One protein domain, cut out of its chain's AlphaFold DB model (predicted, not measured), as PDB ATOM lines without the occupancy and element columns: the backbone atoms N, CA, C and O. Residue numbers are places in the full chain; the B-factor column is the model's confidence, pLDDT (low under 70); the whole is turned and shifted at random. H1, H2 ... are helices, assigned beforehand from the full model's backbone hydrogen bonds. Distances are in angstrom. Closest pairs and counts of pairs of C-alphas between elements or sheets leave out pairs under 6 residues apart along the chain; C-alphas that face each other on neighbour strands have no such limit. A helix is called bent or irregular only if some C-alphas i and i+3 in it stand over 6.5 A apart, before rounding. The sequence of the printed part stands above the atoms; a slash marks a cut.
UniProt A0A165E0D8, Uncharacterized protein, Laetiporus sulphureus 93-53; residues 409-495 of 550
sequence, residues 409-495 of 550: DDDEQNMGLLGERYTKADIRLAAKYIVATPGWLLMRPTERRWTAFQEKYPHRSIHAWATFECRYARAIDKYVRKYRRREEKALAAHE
ATOM      1  N   ASP A 409      30.887  27.178  27.585       92.06
ATOM      2  CA  ASP A 409      30.426  28.417  26.975       92.06
ATOM      3  C   ASP A 409      29.607  28.154  25.700       92.06
ATOM      4  O   ASP A 409      28.611  28.837  25.447       92.06
ATOM      5  N   ASP A 410      29.955  27.116  24.931       94.31
ATOM      6  CA  ASP A 410      29.184  26.705  23.753       94.31
ATOM      7  C   ASP A 410      27.823  26.133  24.160       94.31
ATOM      8  O   ASP A 410      26.813  26.375  23.494       94.31
ATOM      9  N   ASP A 411      27.763  25.374  25.255       95.88
ATOM     10  CA  ASP A 411      26.498  24.845  25.758       95.88
ATOM     11  C   ASP A 411      25.572  25.964  26.254       95.88
ATOM     12  O   ASP A 411      24.371  25.927  25.978       95.88
ATOM     13  N   GLU A 412      26.111  26.986  26.923       95.88
ATOM     14  CA  GLU A 412      25.335  28.145  27.383       95.88
ATOM     15  C   GLU A 412      24.730  28.934  26.211       95.88
ATOM     16  O   GLU A 412      23.560  29.322  26.261       95.88
ATOM     17  N   GLN A 413      25.477  29.100  25.114       95.75
ATOM     18  CA  GLN A 413      24.993  29.779  23.905       95.75
ATOM     19  C   GLN A 413      23.954  28.965  23.119       95.75
ATOM     20  O   GLN A 413      23.105  29.540  22.437       95.75
ATOM     21  N   ASN A 414      23.996  27.633  23.217       96.19
ATOM     22  CA  ASN A 414      23.112  26.714  22.488       96.19
ATOM     23  C   ASN A 414      21.900  26.228  23.314       96.19
ATOM     24  O   ASN A 414      21.210  25.265  22.934       96.19
ATOM     25  N   MET A 415      21.624  26.867  24.452       96.44
ATOM     26  CA  MET A 415      20.411  26.625  25.229       96.44
ATOM     27  C   MET A 415      19.156  27.069  24.470       96.44
ATOM     28  O   MET A 415      19.148  28.096  23.794       96.44
ATOM     29  N   GLY A 416      18.067  26.306  24.600       95.44
ATOM     30  CA  GLY A 416      16.790  26.704  24.002       95.44
ATOM     31  C   GLY A 416      16.206  27.951  24.676       95.44
ATOM     32  O   GLY A 416      16.242  28.080  25.900       95.44
ATOM     33  N   LEU A 417      15.603  28.844  23.890       93.81
ATOM     34  CA  LEU A 417      14.996  30.077  24.398       93.81
ATOM     35  C   LEU A 417      13.710  29.811  25.205       93.81
ATOM     36  O   LEU A 417      13.162  28.702  25.246       93.81
ATOM     37  N   LEU A 418      13.188  30.856  25.858       93.25
ATOM     38  CA  LEU A 418      11.952  30.782  26.641       93.25
ATOM     39  C   LEU A 418      10.776  30.328  25.756       93.25
ATOM     40  O   LEU A 418      10.383  31.007  24.811       93.25
ATOM     41  N   GLY A 419      10.206  29.168  26.087       91.31
ATOM     42  CA  GLY A 419       9.106  28.543  25.339       91.31
ATOM     43  C   GLY A 419       9.545  27.549  24.259       91.31
ATOM     44  O   GLY A 419       8.709  26.787  23.767       91.31
ATOM     45  N   GLU A 420      10.835  27.481  23.932       95.00
ATOM     46  CA  GLU A 420      11.361  26.476  23.015       95.00
ATOM     47  C   GLU A 420      11.509  25.109  23.686       95.00
ATOM     48  O   GLU A 420      11.549  24.959  24.916       95.00
ATOM     49  N   ARG A 421      11.599  24.077  22.841       95.44
ATOM     50  CA  ARG A 421      11.909  22.719  23.291       95.44
ATOM     51  C   ARG A 421      13.307  22.700  23.908       95.44
ATOM     52  O   ARG A 421      14.192  23.422  23.471       95.44
ATOM     53  N   TYR A 422      13.489  21.845  24.906       97.38
ATOM     54  CA  TYR A 422      14.799  21.623  25.505       97.38
ATOM     55  C   TYR A 422      15.761  21.024  24.475       97.38
ATOM     56  O   TYR A 422      15.421  20.045  23.803       97.38
ATOM     57  N   THR A 423      16.935  21.628  24.349       97.31
ATOM     58  CA  THR A 423      18.017  21.200  23.467       97.31
ATOM     59  C   THR A 423      18.925  20.202  24.190       97.31
ATOM     60  O   THR A 423      18.769  19.911  25.378       97.31
ATOM     61  N   LYS A 424      19.896  19.632  23.467       96.12
ATOM     62  CA  LYS A 424      20.923  18.783  24.093       96.12
ATOM     63  C   LYS A 424      21.820  19.582  25.048       96.12
ATOM     64  O   LYS A 424      22.287  19.005  26.025       96.12
ATOM     65  N   ALA A 425      22.016  20.876  24.791       96.56
ATOM     66  CA  ALA A 425      22.798  21.751  25.655       96.56
ATOM     67  C   ALA A 425      22.111  21.956  27.017       96.56
ATOM     68  O   ALA A 425      22.762  21.804  28.047       96.56
ATOM     69  N   ASP A 426      20.777  22.135  27.041       97.69
ATOM     70  CA  ASP A 426      20.000  22.184  28.293       97.69
ATOM     71  C   ASP A 426      20.242  20.922  29.159       97.69
ATOM     72  O   ASP A 426      20.403  21.006  30.376       97.69
ATOM     73  N   ILE A 427      20.291  19.736  28.532       97.56
ATOM     74  CA  ILE A 427      20.526  18.452  29.220       97.56
ATOM     75  C   ILE A 427      21.952  18.373  29.776       97.56
ATOM     76  O   ILE A 427      22.129  17.946  30.918       97.56
ATOM     77  N   ARG A 428      22.957  18.776  28.989       96.50
ATOM     78  CA  ARG A 428      24.367  18.767  29.405       96.50
ATOM     79  C   ARG A 428      24.627  19.731  30.558       96.50
ATOM     80  O   ARG A 428      25.194  19.309  31.563       96.50
ATOM     81  N   LEU A 429      24.130  20.965  30.479       97.25
ATOM     82  CA  LEU A 429      24.270  21.956  31.551       97.25
ATOM     83  C   LEU A 429      23.583  21.520  32.840       97.25
ATOM     84  O   LEU A 429      24.174  21.620  33.916       97.25
ATOM     85  N   ALA A 430      22.365  20.983  32.742       97.56
ATOM     86  CA  ALA A 430      21.666  20.436  33.898       97.56
ATOM     87  C   ALA A 430      22.451  19.278  34.532       97.56
ATOM     88  O   ALA A 430      22.645  19.253  35.745       97.56
ATOM     89  N   ALA A 431      22.957  18.345  33.721       97.44
ATOM     90  CA  ALA A 431      23.778  17.243  34.209       97.44
ATOM     91  C   ALA A 431      25.081  17.732  34.865       97.44
ATOM     92  O   ALA A 431      25.433  17.252  35.942       97.44
ATOM     93  N   LYS A 432      25.765  18.715  34.271       96.75
ATOM     94  CA  LYS A 432      26.978  19.321  34.837       96.75
ATOM     95  C   LYS A 432      26.695  19.986  36.186       96.75
ATOM     96  O   LYS A 432      27.437  19.786  37.142       96.75
ATOM     97  N   TYR A 433      25.585  20.715  36.296       97.56
ATOM     98  CA  TYR A 433      25.163  21.339  37.546       97.56
ATOM     99  C   TYR A 433      24.837  20.317  38.647       97.56
ATOM    100  O   TYR A 433      25.219  20.514  39.799       97.56
ATOM    101  N   ILE A 434      24.198  19.195  38.299       96.94
ATOM    102  CA  ILE A 434      23.921  18.093  39.239       96.94
ATOM    103  C   ILE A 434      25.214  17.493  39.795       96.94
ATOM    104  O   ILE A 434      25.277  17.146  40.973       96.94
ATOM    105  N   VAL A 435      26.237  17.349  38.954       96.81
ATOM    106  CA  VAL A 435      27.546  16.818  39.356       96.81
ATOM    107  C   VAL A 435      28.276  17.806  40.263       96.81
ATOM    108  O   VAL A 435      28.748  17.410  41.324       96.81
ATOM    109  N   ALA A 436      28.256  19.092  39.908       96.38
ATOM    110  CA  ALA A 436      28.875  20.158  40.690       96.38
ATOM    111  C   ALA A 436      28.188  20.423  42.045       96.38
ATOM    112  O   ALA A 436      28.782  21.052  42.919       96.38
ATOM    113  N   THR A 437      26.941  19.979  42.233       96.81
ATOM    114  CA  THR A 437      26.167  20.238  43.455       96.81
ATOM    115  C   THR A 437      26.255  19.049  44.424       96.81
ATOM    116  O   THR A 437      25.566  18.038  44.231       96.81
ATOM    117  N   PRO A 438      27.052  19.137  45.509       94.12
ATOM    118  CA  PRO A 438      27.165  18.052  46.475       94.12
ATOM    119  C   PRO A 438      25.828  17.814  47.182       94.12
ATOM    120  O   PRO A 438      25.097  18.741  47.525       94.12
ATOM    121  N   GLY A 439      25.491  16.543  47.404       91.44
ATOM    122  CA  GLY A 439      24.240  16.183  48.068       91.44
ATOM    123  C   GLY A 439      22.980  16.465  47.243       91.44
ATOM    124  O   GLY A 439      21.902  16.546  47.830       91.44
ATOM    125  N   TRP A 440      23.072  16.551  45.907       94.06
ATOM    126  CA  TRP A 440      21.922  16.760  45.007       94.06
ATOM    127  C   TRP A 440      20.671  15.948  45.390       94.06
ATOM    128  O   TRP A 440      19.558  16.467  45.465       94.06
ATOM    129  N   LEU A 441      20.859  14.658  45.690       89.62
ATOM    130  CA  LEU A 441      19.774  13.737  46.042       89.62
ATOM    131  C   LEU A 441      19.161  14.011  47.426       89.62
ATOM    132  O   LEU A 441      17.981  13.720  47.638       89.62
ATOM    133  N   LEU A 442      19.945  14.572  48.349       88.56
ATOM    134  CA  LEU A 442      19.539  14.888  49.723       88.56
ATOM    135  C   LEU A 442      18.739  16.192  49.794       88.56
ATOM    136  O   LEU A 442      17.895  16.352  50.674       88.56
ATOM    137  N   MET A 443      18.958  17.111  48.852       88.50
ATOM    138  CA  MET A 443      18.228  18.372  48.799       88.50
ATOM    139  C   MET A 443      16.740  18.098  48.541       88.50
ATOM    140  O   MET A 443      16.355  17.574  47.497       88.50
ATOM    141  N   ARG A 444      15.872  18.437  49.492       83.94
ATOM    142  CA  ARG A 444      14.412  18.459  49.317       83.94
ATOM    143  C   ARG A 444      13.886  19.823  49.774       83.94
ATOM    144  O   ARG A 444      14.413  20.358  50.750       83.94
ATOM    145  N   PRO A 445      12.858  20.392  49.117       85.31
ATOM    146  CA  PRO A 445      12.116  19.890  47.948       85.31
ATOM    147  C   PRO A 445      12.886  20.017  46.617       85.31
ATOM    148  O   PRO A 445      13.853  20.770  46.531       85.31
ATOM    149  N   THR A 446      12.437  19.308  45.570       80.62
ATOM    150  CA  THR A 446      13.036  19.331  44.214       80.62
ATOM    151  C   THR A 446      13.187  20.752  43.664       80.62
ATOM    152  O   THR A 446      14.189  21.073  43.038       80.62
ATOM    153  N   GLU A 447      12.237  21.636  43.960       81.94
ATOM    154  CA  GLU A 447      12.256  23.037  43.523       81.94
ATOM    155  C   GLU A 447      13.449  23.822  44.084       81.94
ATOM    156  O   GLU A 447      14.017  24.652  43.377       81.94
ATOM    157  N   ARG A 448      13.895  23.519  45.315       89.25
ATOM    158  CA  ARG A 448      15.064  24.182  45.916       89.25
ATOM    159  C   ARG A 448      16.380  23.798  45.246       89.25
ATOM    160  O   ARG A 448      17.330  24.570  45.303       89.25
ATOM    161  N   ARG A 449      16.451  22.629  44.601       95.00
ATOM    162  CA  ARG A 449      17.664  22.176  43.894       95.00
ATOM    163  C   ARG A 449      17.992  23.079  42.712       95.00
ATOM    164  O   ARG A 449      19.151  23.374  42.434       95.00
ATOM    165  N   TRP A 450      16.938  23.541  42.046       96.81
ATOM    166  CA  TRP A 450      17.016  24.317  40.818       96.81
ATOM    167  C   TRP A 450      17.064  25.829  41.052       96.81
ATOM    168  O   TRP A 450      17.175  26.570  40.083       96.81
ATOM    169  N   THR A 451      17.011  26.312  42.299       95.88
ATOM    170  CA  THR A 451      16.991  27.757  42.591       95.88
ATOM    171  C   THR A 451      18.268  28.459  42.124       95.88
ATOM    172  O   THR A 451      18.182  29.381  41.318       95.88
ATOM    173  N   ALA A 452      19.450  27.982  42.530       96.88
ATOM    174  CA  ALA A 452      20.716  28.588  42.099       96.88
ATOM    175  C   ALA A 452      20.998  28.374  40.599       96.88
ATOM    176  O   ALA A 452      21.679  29.175  39.964       96.88
ATOM    177  N   PHE A 453      20.437  27.318  39.999       97.19
ATOM    178  CA  PHE A 453      20.513  27.104  38.552       97.19
ATOM    179  C   PHE A 453      19.664  28.113  37.778       97.19
ATOM    180  O   PHE A 453      20.111  28.679  36.787       97.19
ATOM    181  N   GLN A 454      18.439  28.368  38.240       97.19
ATOM    182  CA  GLN A 454      17.521  29.314  37.612       97.19
ATOM    183  C   GLN A 454      18.027  30.759  37.714       97.19
ATOM    184  O   GLN A 454      17.780  31.548  36.807       97.19
ATOM    185  N   GLU A 455      18.757  31.098  38.776       97.25
ATOM    186  CA  GLU A 455      19.412  32.402  38.908       97.25
ATOM    187  C   GLU A 455      20.446  32.640  37.795       97.25
ATOM    188  O   GLU A 455      20.503  33.731  37.234       97.25
ATOM    189  N   LYS A 456      21.194  31.597  37.404       97.06
ATOM    190  CA  LYS A 456      22.114  31.647  36.254       97.06
ATOM    191  C   LYS A 456      21.381  31.632  34.912       97.06
ATOM    192  O   LYS A 456      21.801  32.293  33.970       97.06
ATOM    193  N   TYR A 457      20.266  30.905  34.834       96.62
ATOM    194  CA  TYR A 457      19.511  30.672  33.601       96.62
ATOM    195  C   TYR A 457      18.047  31.129  33.734       96.62
ATOM    196  O   TYR A 457      17.129  30.298  33.762       96.62
ATOM    197  N   PRO A 458      17.789  32.453  33.776       96.69
ATOM    198  CA  PRO A 458      16.465  33.003  34.084       96.69
ATOM    199  C   PRO A 458      15.441  32.834  32.953       96.69
ATOM    200  O   PRO A 458      14.255  33.109  33.139       96.69
ATOM    201  N   HIS A 459      15.862  32.363  31.778       95.38
ATOM    202  CA  HIS A 459      14.990  32.135  30.624       95.38
ATOM    203  C   HIS A 459      14.040  30.933  30.805       95.38
ATOM    204  O   HIS A 459      13.138  30.733  29.990       95.38
ATOM    205  N   ARG A 460      14.188  30.132  31.872       95.62
ATOM    206  CA  ARG A 460      13.198  29.120  32.275       95.62
ATOM    207  C   ARG A 460      12.882  29.240  33.764       95.62
ATOM    208  O   ARG A 460      13.725  29.601  34.577       95.62
ATOM    209  N   SER A 461      11.641  28.931  34.130       96.31
ATOM    210  CA  SER A 461      11.195  28.966  35.526       96.31
ATOM    211  C   SER A 461      11.683  27.747  36.317       96.31
ATOM    212  O   SER A 461      11.919  26.682  35.748       96.31
ATOM    213  N   ILE A 462      11.762  27.863  37.651       95.94
ATOM    214  CA  ILE A 462      12.119  26.745  38.556       95.94
ATOM    215  C   ILE A 462      11.240  25.517  38.287       95.94
ATOM    216  O   ILE A 462      11.724  24.391  38.195       95.94
ATOM    217  N   HIS A 463       9.935  25.739  38.111       93.56
ATOM    218  CA  HIS A 463       8.985  24.663  37.845       93.56
ATOM    219  C   HIS A 463       9.232  23.980  36.488       93.56
ATOM    220  O   HIS A 463       9.061  22.763  36.361       93.56
ATOM    221  N   ALA A 464       9.672  24.741  35.479       95.44
ATOM    222  CA  ALA A 464      10.062  24.195  34.185       95.44
ATOM    223  C   ALA A 464      11.287  23.276  34.324       95.44
ATOM    224  O   ALA A 464      11.241  22.159  33.811       95.44
ATOM    225  N   TRP A 465      12.305  23.679  35.096       96.31
ATOM    226  CA  TRP A 465      13.485  22.854  35.387       96.31
ATOM    227  C   TRP A 465      13.161  21.580  36.178       96.31
ATOM    228  O   TRP A 465      13.601  20.495  35.806       96.31
ATOM    229  N   ALA A 466      12.307  21.663  37.202       93.00
ATOM    230  CA  ALA A 466      11.871  20.482  37.952       93.00
ATOM    231  C   ALA A 466      11.096  19.481  37.066       93.00
ATOM    232  O   ALA A 466      11.287  18.265  37.144       93.00
ATOM    233  N   THR A 467      10.237  19.989  36.175       89.56
ATOM    234  CA  THR A 467       9.512  19.155  35.201       89.56
ATOM    235  C   THR A 467      10.456  18.578  34.142       89.56
ATOM    236  O   THR A 467      10.283  17.436  33.708       89.56
ATOM    237  N   PHE A 468      11.454  19.357  33.725       95.25
ATOM    238  CA  PHE A 468      12.501  18.951  32.794       95.25
ATOM    239  C   PHE A 468      13.325  17.785  33.340       95.25
ATOM    240  O   PHE A 468      13.436  16.776  32.643       95.25
ATOM    241  N   GLU A 469      13.795  17.868  34.590       94.81
ATOM    242  CA  GLU A 469      14.509  16.781  35.278       94.81
ATOM    243  C   GLU A 469      13.699  15.483  35.222       94.81
ATOM    244  O   GLU A 469      14.194  14.446  34.793       94.81
ATOM    245  N   CYS A 470      12.407  15.554  35.550       89.31
ATOM    246  CA  CYS A 470      11.525  14.389  35.535       89.31
ATOM    247  C   CYS A 470      11.323  13.812  34.122       89.31
ATOM    248  O   CYS A 470      11.256  12.595  33.944       89.31
ATOM    249  N   ARG A 471      11.191  14.673  33.104       91.88
ATOM    250  CA  ARG A 471      10.921  14.258  31.718       91.88
ATOM    251  C   ARG A 471      12.155  13.682  31.026       91.88
ATOM    252  O   ARG A 471      12.011  12.768  30.218       91.88
ATOM    253  N   TYR A 472      13.335  14.210  31.334       96.00
ATOM    254  CA  TYR A 472      14.606  13.841  30.707       96.00
ATOM    255  C   TYR A 472      15.550  13.095  31.657       96.00
ATOM    256  O   TYR A 472      16.729  12.960  31.340       96.00
ATOM    257  N   ALA A 473      15.034  12.550  32.767       92.12
ATOM    258  CA  ALA A 473      15.812  11.891  33.820       92.12
ATOM    259  C   ALA A 473      16.862  10.916  33.267       92.12
ATOM    260  O   ALA A 473      18.042  11.054  33.553       92.12
ATOM    261  N   ARG A 474      16.468  10.012  32.359       90.69
ATOM    262  CA  ARG A 474      17.392   9.031  31.756       90.69
ATOM    263  C   ARG A 474      18.539   9.669  30.971       90.69
ATOM    264  O   ARG A 474      19.668   9.187  31.030       90.69
ATOM    265  N   ALA A 475      18.247  10.720  30.205       95.31
ATOM    266  CA  ALA A 475      19.250  11.411  29.403       95.31
ATOM    267  C   ALA A 475      20.206  12.199  30.306       95.31
ATOM    268  O   ALA A 475      21.418  12.104  30.138       95.31
ATOM    269  N   ILE A 476      19.661  12.900  31.303       96.56
ATOM    270  CA  ILE A 476      20.435  13.617  32.319       96.56
ATOM    271  C   ILE A 476      21.336  12.635  33.077       96.56
ATOM    272  O   ILE A 476      22.544  12.838  33.114       96.56
ATOM    273  N   ASP A 477      20.805  11.517  33.574       93.81
ATOM    274  CA  ASP A 477      21.563  10.492  34.307       93.81
ATOM    275  C   ASP A 477      22.683   9.862  33.469       93.81
ATOM    276  O   ASP A 477      23.729   9.477  34.000       93.81
ATOM    277  N   LYS A 478      22.490   9.736  32.148       94.00
ATOM    278  CA  LYS A 478      23.552   9.307  31.228       94.00
ATOM    279  C   LYS A 478      24.716  10.306  31.246       94.00
ATOM    280  O   LYS A 478      25.859   9.884  31.413       94.00
ATOM    281  N   TYR A 479      24.435  11.605  31.132       95.56
ATOM    282  CA  TYR A 479      25.466  12.648  31.183       95.56
ATOM    283  C   TYR A 479      26.079  12.813  32.579       95.56
ATOM    284  O   TYR A 479      27.293  12.929  32.684       95.56
ATOM    285  N   VAL A 480      25.292  12.725  33.656       95.94
ATOM    286  CA  VAL A 480      25.794  12.766  35.043       95.94
ATOM    287  C   VAL A 480      26.816  11.653  35.278       95.94
ATOM    288  O   VAL A 480      27.894  11.908  35.814       95.94
ATOM    289  N   ARG A 481      26.522  10.419  34.838       94.12
ATOM    290  CA  ARG A 481      27.479   9.301  34.916       94.12
ATOM    291  C   ARG A 481      28.748   9.573  34.107       94.12
ATOM    292  O   ARG A 481      29.838   9.283  34.593       94.12
ATOM    293  N   LYS A 482      28.608  10.137  32.903       93.44
ATOM    294  CA  LYS A 482      29.746  10.493  32.042       93.44
ATOM    295  C   LYS A 482      30.644  11.548  32.702       93.44
ATOM    296  O   LYS A 482      31.852  11.350  32.781       93.44
ATOM    297  N   TYR A 483      30.057  12.618  33.237       94.88
ATOM    298  CA  TYR A 483      30.786  13.700  33.899       94.88
ATOM    299  C   TYR A 483      31.488  13.251  35.178       94.88
ATOM    300  O   TYR A 483      32.666  13.552  35.337       94.88
ATOM    301  N   ARG A 484      30.835  12.453  36.034       94.88
ATOM    302  CA  ARG A 484      31.488  11.893  37.232       94.88
ATOM    303  C   ARG A 484      32.699  11.039  36.883       94.88
ATOM    304  O   ARG A 484      33.762  11.227  37.458       94.88
ATOM    305  N   ARG A 485      32.574  10.162  35.879       93.19
ATOM    306  CA  ARG A 485      33.701   9.348  35.400       93.19
ATOM    307  C   ARG A 485      34.856  10.223  34.902       93.19
ATOM    308  O   ARG A 485      36.018   9.874  35.099       93.19
ATOM    309  N   ARG A 486      34.558  11.355  34.252       91.56
ATOM    310  CA  ARG A 486      35.590  12.299  33.807       91.56
ATOM    311  C   ARG A 486      36.249  13.020  34.980       91.56
ATOM    312  O   ARG A 486      37.470  13.117  34.972       91.56
ATOM    313  N   GLU A 487      35.489  13.491  35.964       93.44
ATOM    314  CA  GLU A 487      36.047  14.110  37.176       93.44
ATOM    315  C   GLU A 487      36.942  13.130  37.936       93.44
ATOM    316  O   GLU A 487      38.066  13.478  38.274       93.44
ATOM    317  N   GLU A 488      36.510  11.879  38.104       92.44
ATOM    318  CA  GLU A 488      37.324  10.811  38.700       92.44
ATOM    319  C   GLU A 488      38.621  10.580  37.912       92.44
ATOM    320  O   GLU A 488      39.699  10.502  38.498       92.44
ATOM    321  N   LYS A 489      38.549  10.530  36.574       93.31
ATOM    322  CA  LYS A 489      39.731  10.379  35.711       93.31
ATOM    323  C   LYS A 489      40.662  11.594  35.785       93.31
ATOM    324  O   LYS A 489      41.876  11.419  35.775       93.31
ATOM    325  N   ALA A 490      40.116  12.807  35.849       92.75
ATOM    326  CA  ALA A 490      40.888  14.041  35.963       92.75
ATOM    327  C   ALA A 490      41.572  14.149  37.332       92.75
ATOM    328  O   ALA A 490      42.746  14.498  37.395       92.75
ATOM    329  N   LEU A 491      40.875  13.774  38.409       94.25
ATOM    330  CA  LEU A 491      41.442  13.682  39.752       94.25
ATOM    331  C   LEU A 491      42.548  12.627  39.809       94.25
ATOM    332  O   LEU A 491      43.629  12.927  40.303       94.25
ATOM    333  N   ALA A 492      42.332  11.447  39.224       95.06
ATOM    334  CA  ALA A 492      43.355  10.407  39.137       95.06
ATOM    335  C   ALA A 492      44.570  10.848  38.300       95.06
ATOM    336  O   ALA A 492      45.704  10.527  38.643       95.06
ATOM    337  N   ALA A 493      44.362  11.602  37.216       94.75
ATOM    338  CA  ALA A 493      45.450  12.159  36.415       94.75
ATOM    339  C   ALA A 493      46.226  13.247  37.176       94.75
ATOM    340  O   ALA A 493      47.454  13.270  37.125       94.75
ATOM    341  N   HIS A 494      45.525  14.114  37.913       94.94
ATOM    342  CA  HIS A 494      46.144  15.125  38.765       94.94
ATOM    343  C   HIS A 494      46.940  14.471  39.901       94.94
ATOM    344  O   HIS A 494      48.096  14.823  40.126       94.94
ATOM    345  N   GLU A 495      46.371  13.463  40.561       95.38
ATOM    346  CA  GLU A 495      47.045  12.665  41.587       95.38
ATOM    347  C   GLU A 495      48.275  11.946  41.019       95.38
ATOM    348  O   GLU A 495      49.351  12.042  41.600       95.38
TER     349      GLU A 495
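AT A GLANCE: This is residues 409 to 495 of the 550 residues of an uncharacterized protein of Laetiporus sulphureus 93-53 (UniProt A0A165E0D8). The long helix H5 bends into an L, with H2 in its corner. H1 packs on H2, H3 and H4 lie by one arm, and residues 488 to 495 stick out. The 87 printed residues include five named helices; the all-helix whole is compact, radius of gyration of the C-alphas 13.3 A, spanning 43 by 30 by 23 A.

HOW THE PARTS SIT: Start at H1, residues 409 to 413, then H2, 424 to 436, H3, 446 to 449, and H4, 451 to 456. H5, 462 to 495, one helix by its hydrogen bonds, is bent, C-alphas 471 and 474 lying 8.3 A apart; arms H5a, to 471, and H5b, from 474, stand at 85 degrees. H2 touches H5b's residues 475 to 484 alone, closest at C-alphas 431 and 480, 5.0 A. Every O i to N i+4 pair is within hydrogen-bond range in H1, H2, H5a and H5b.

IN THESE COORDINATES: Find C-alpha 409 at (30.426, 28.417, 26.975); H5b runs 31.5 A to C-alpha 495 at (47.045, 12.665, 41.587).

THE WHOLE: The printed part has no cut; its mean pLDDT is 94.2.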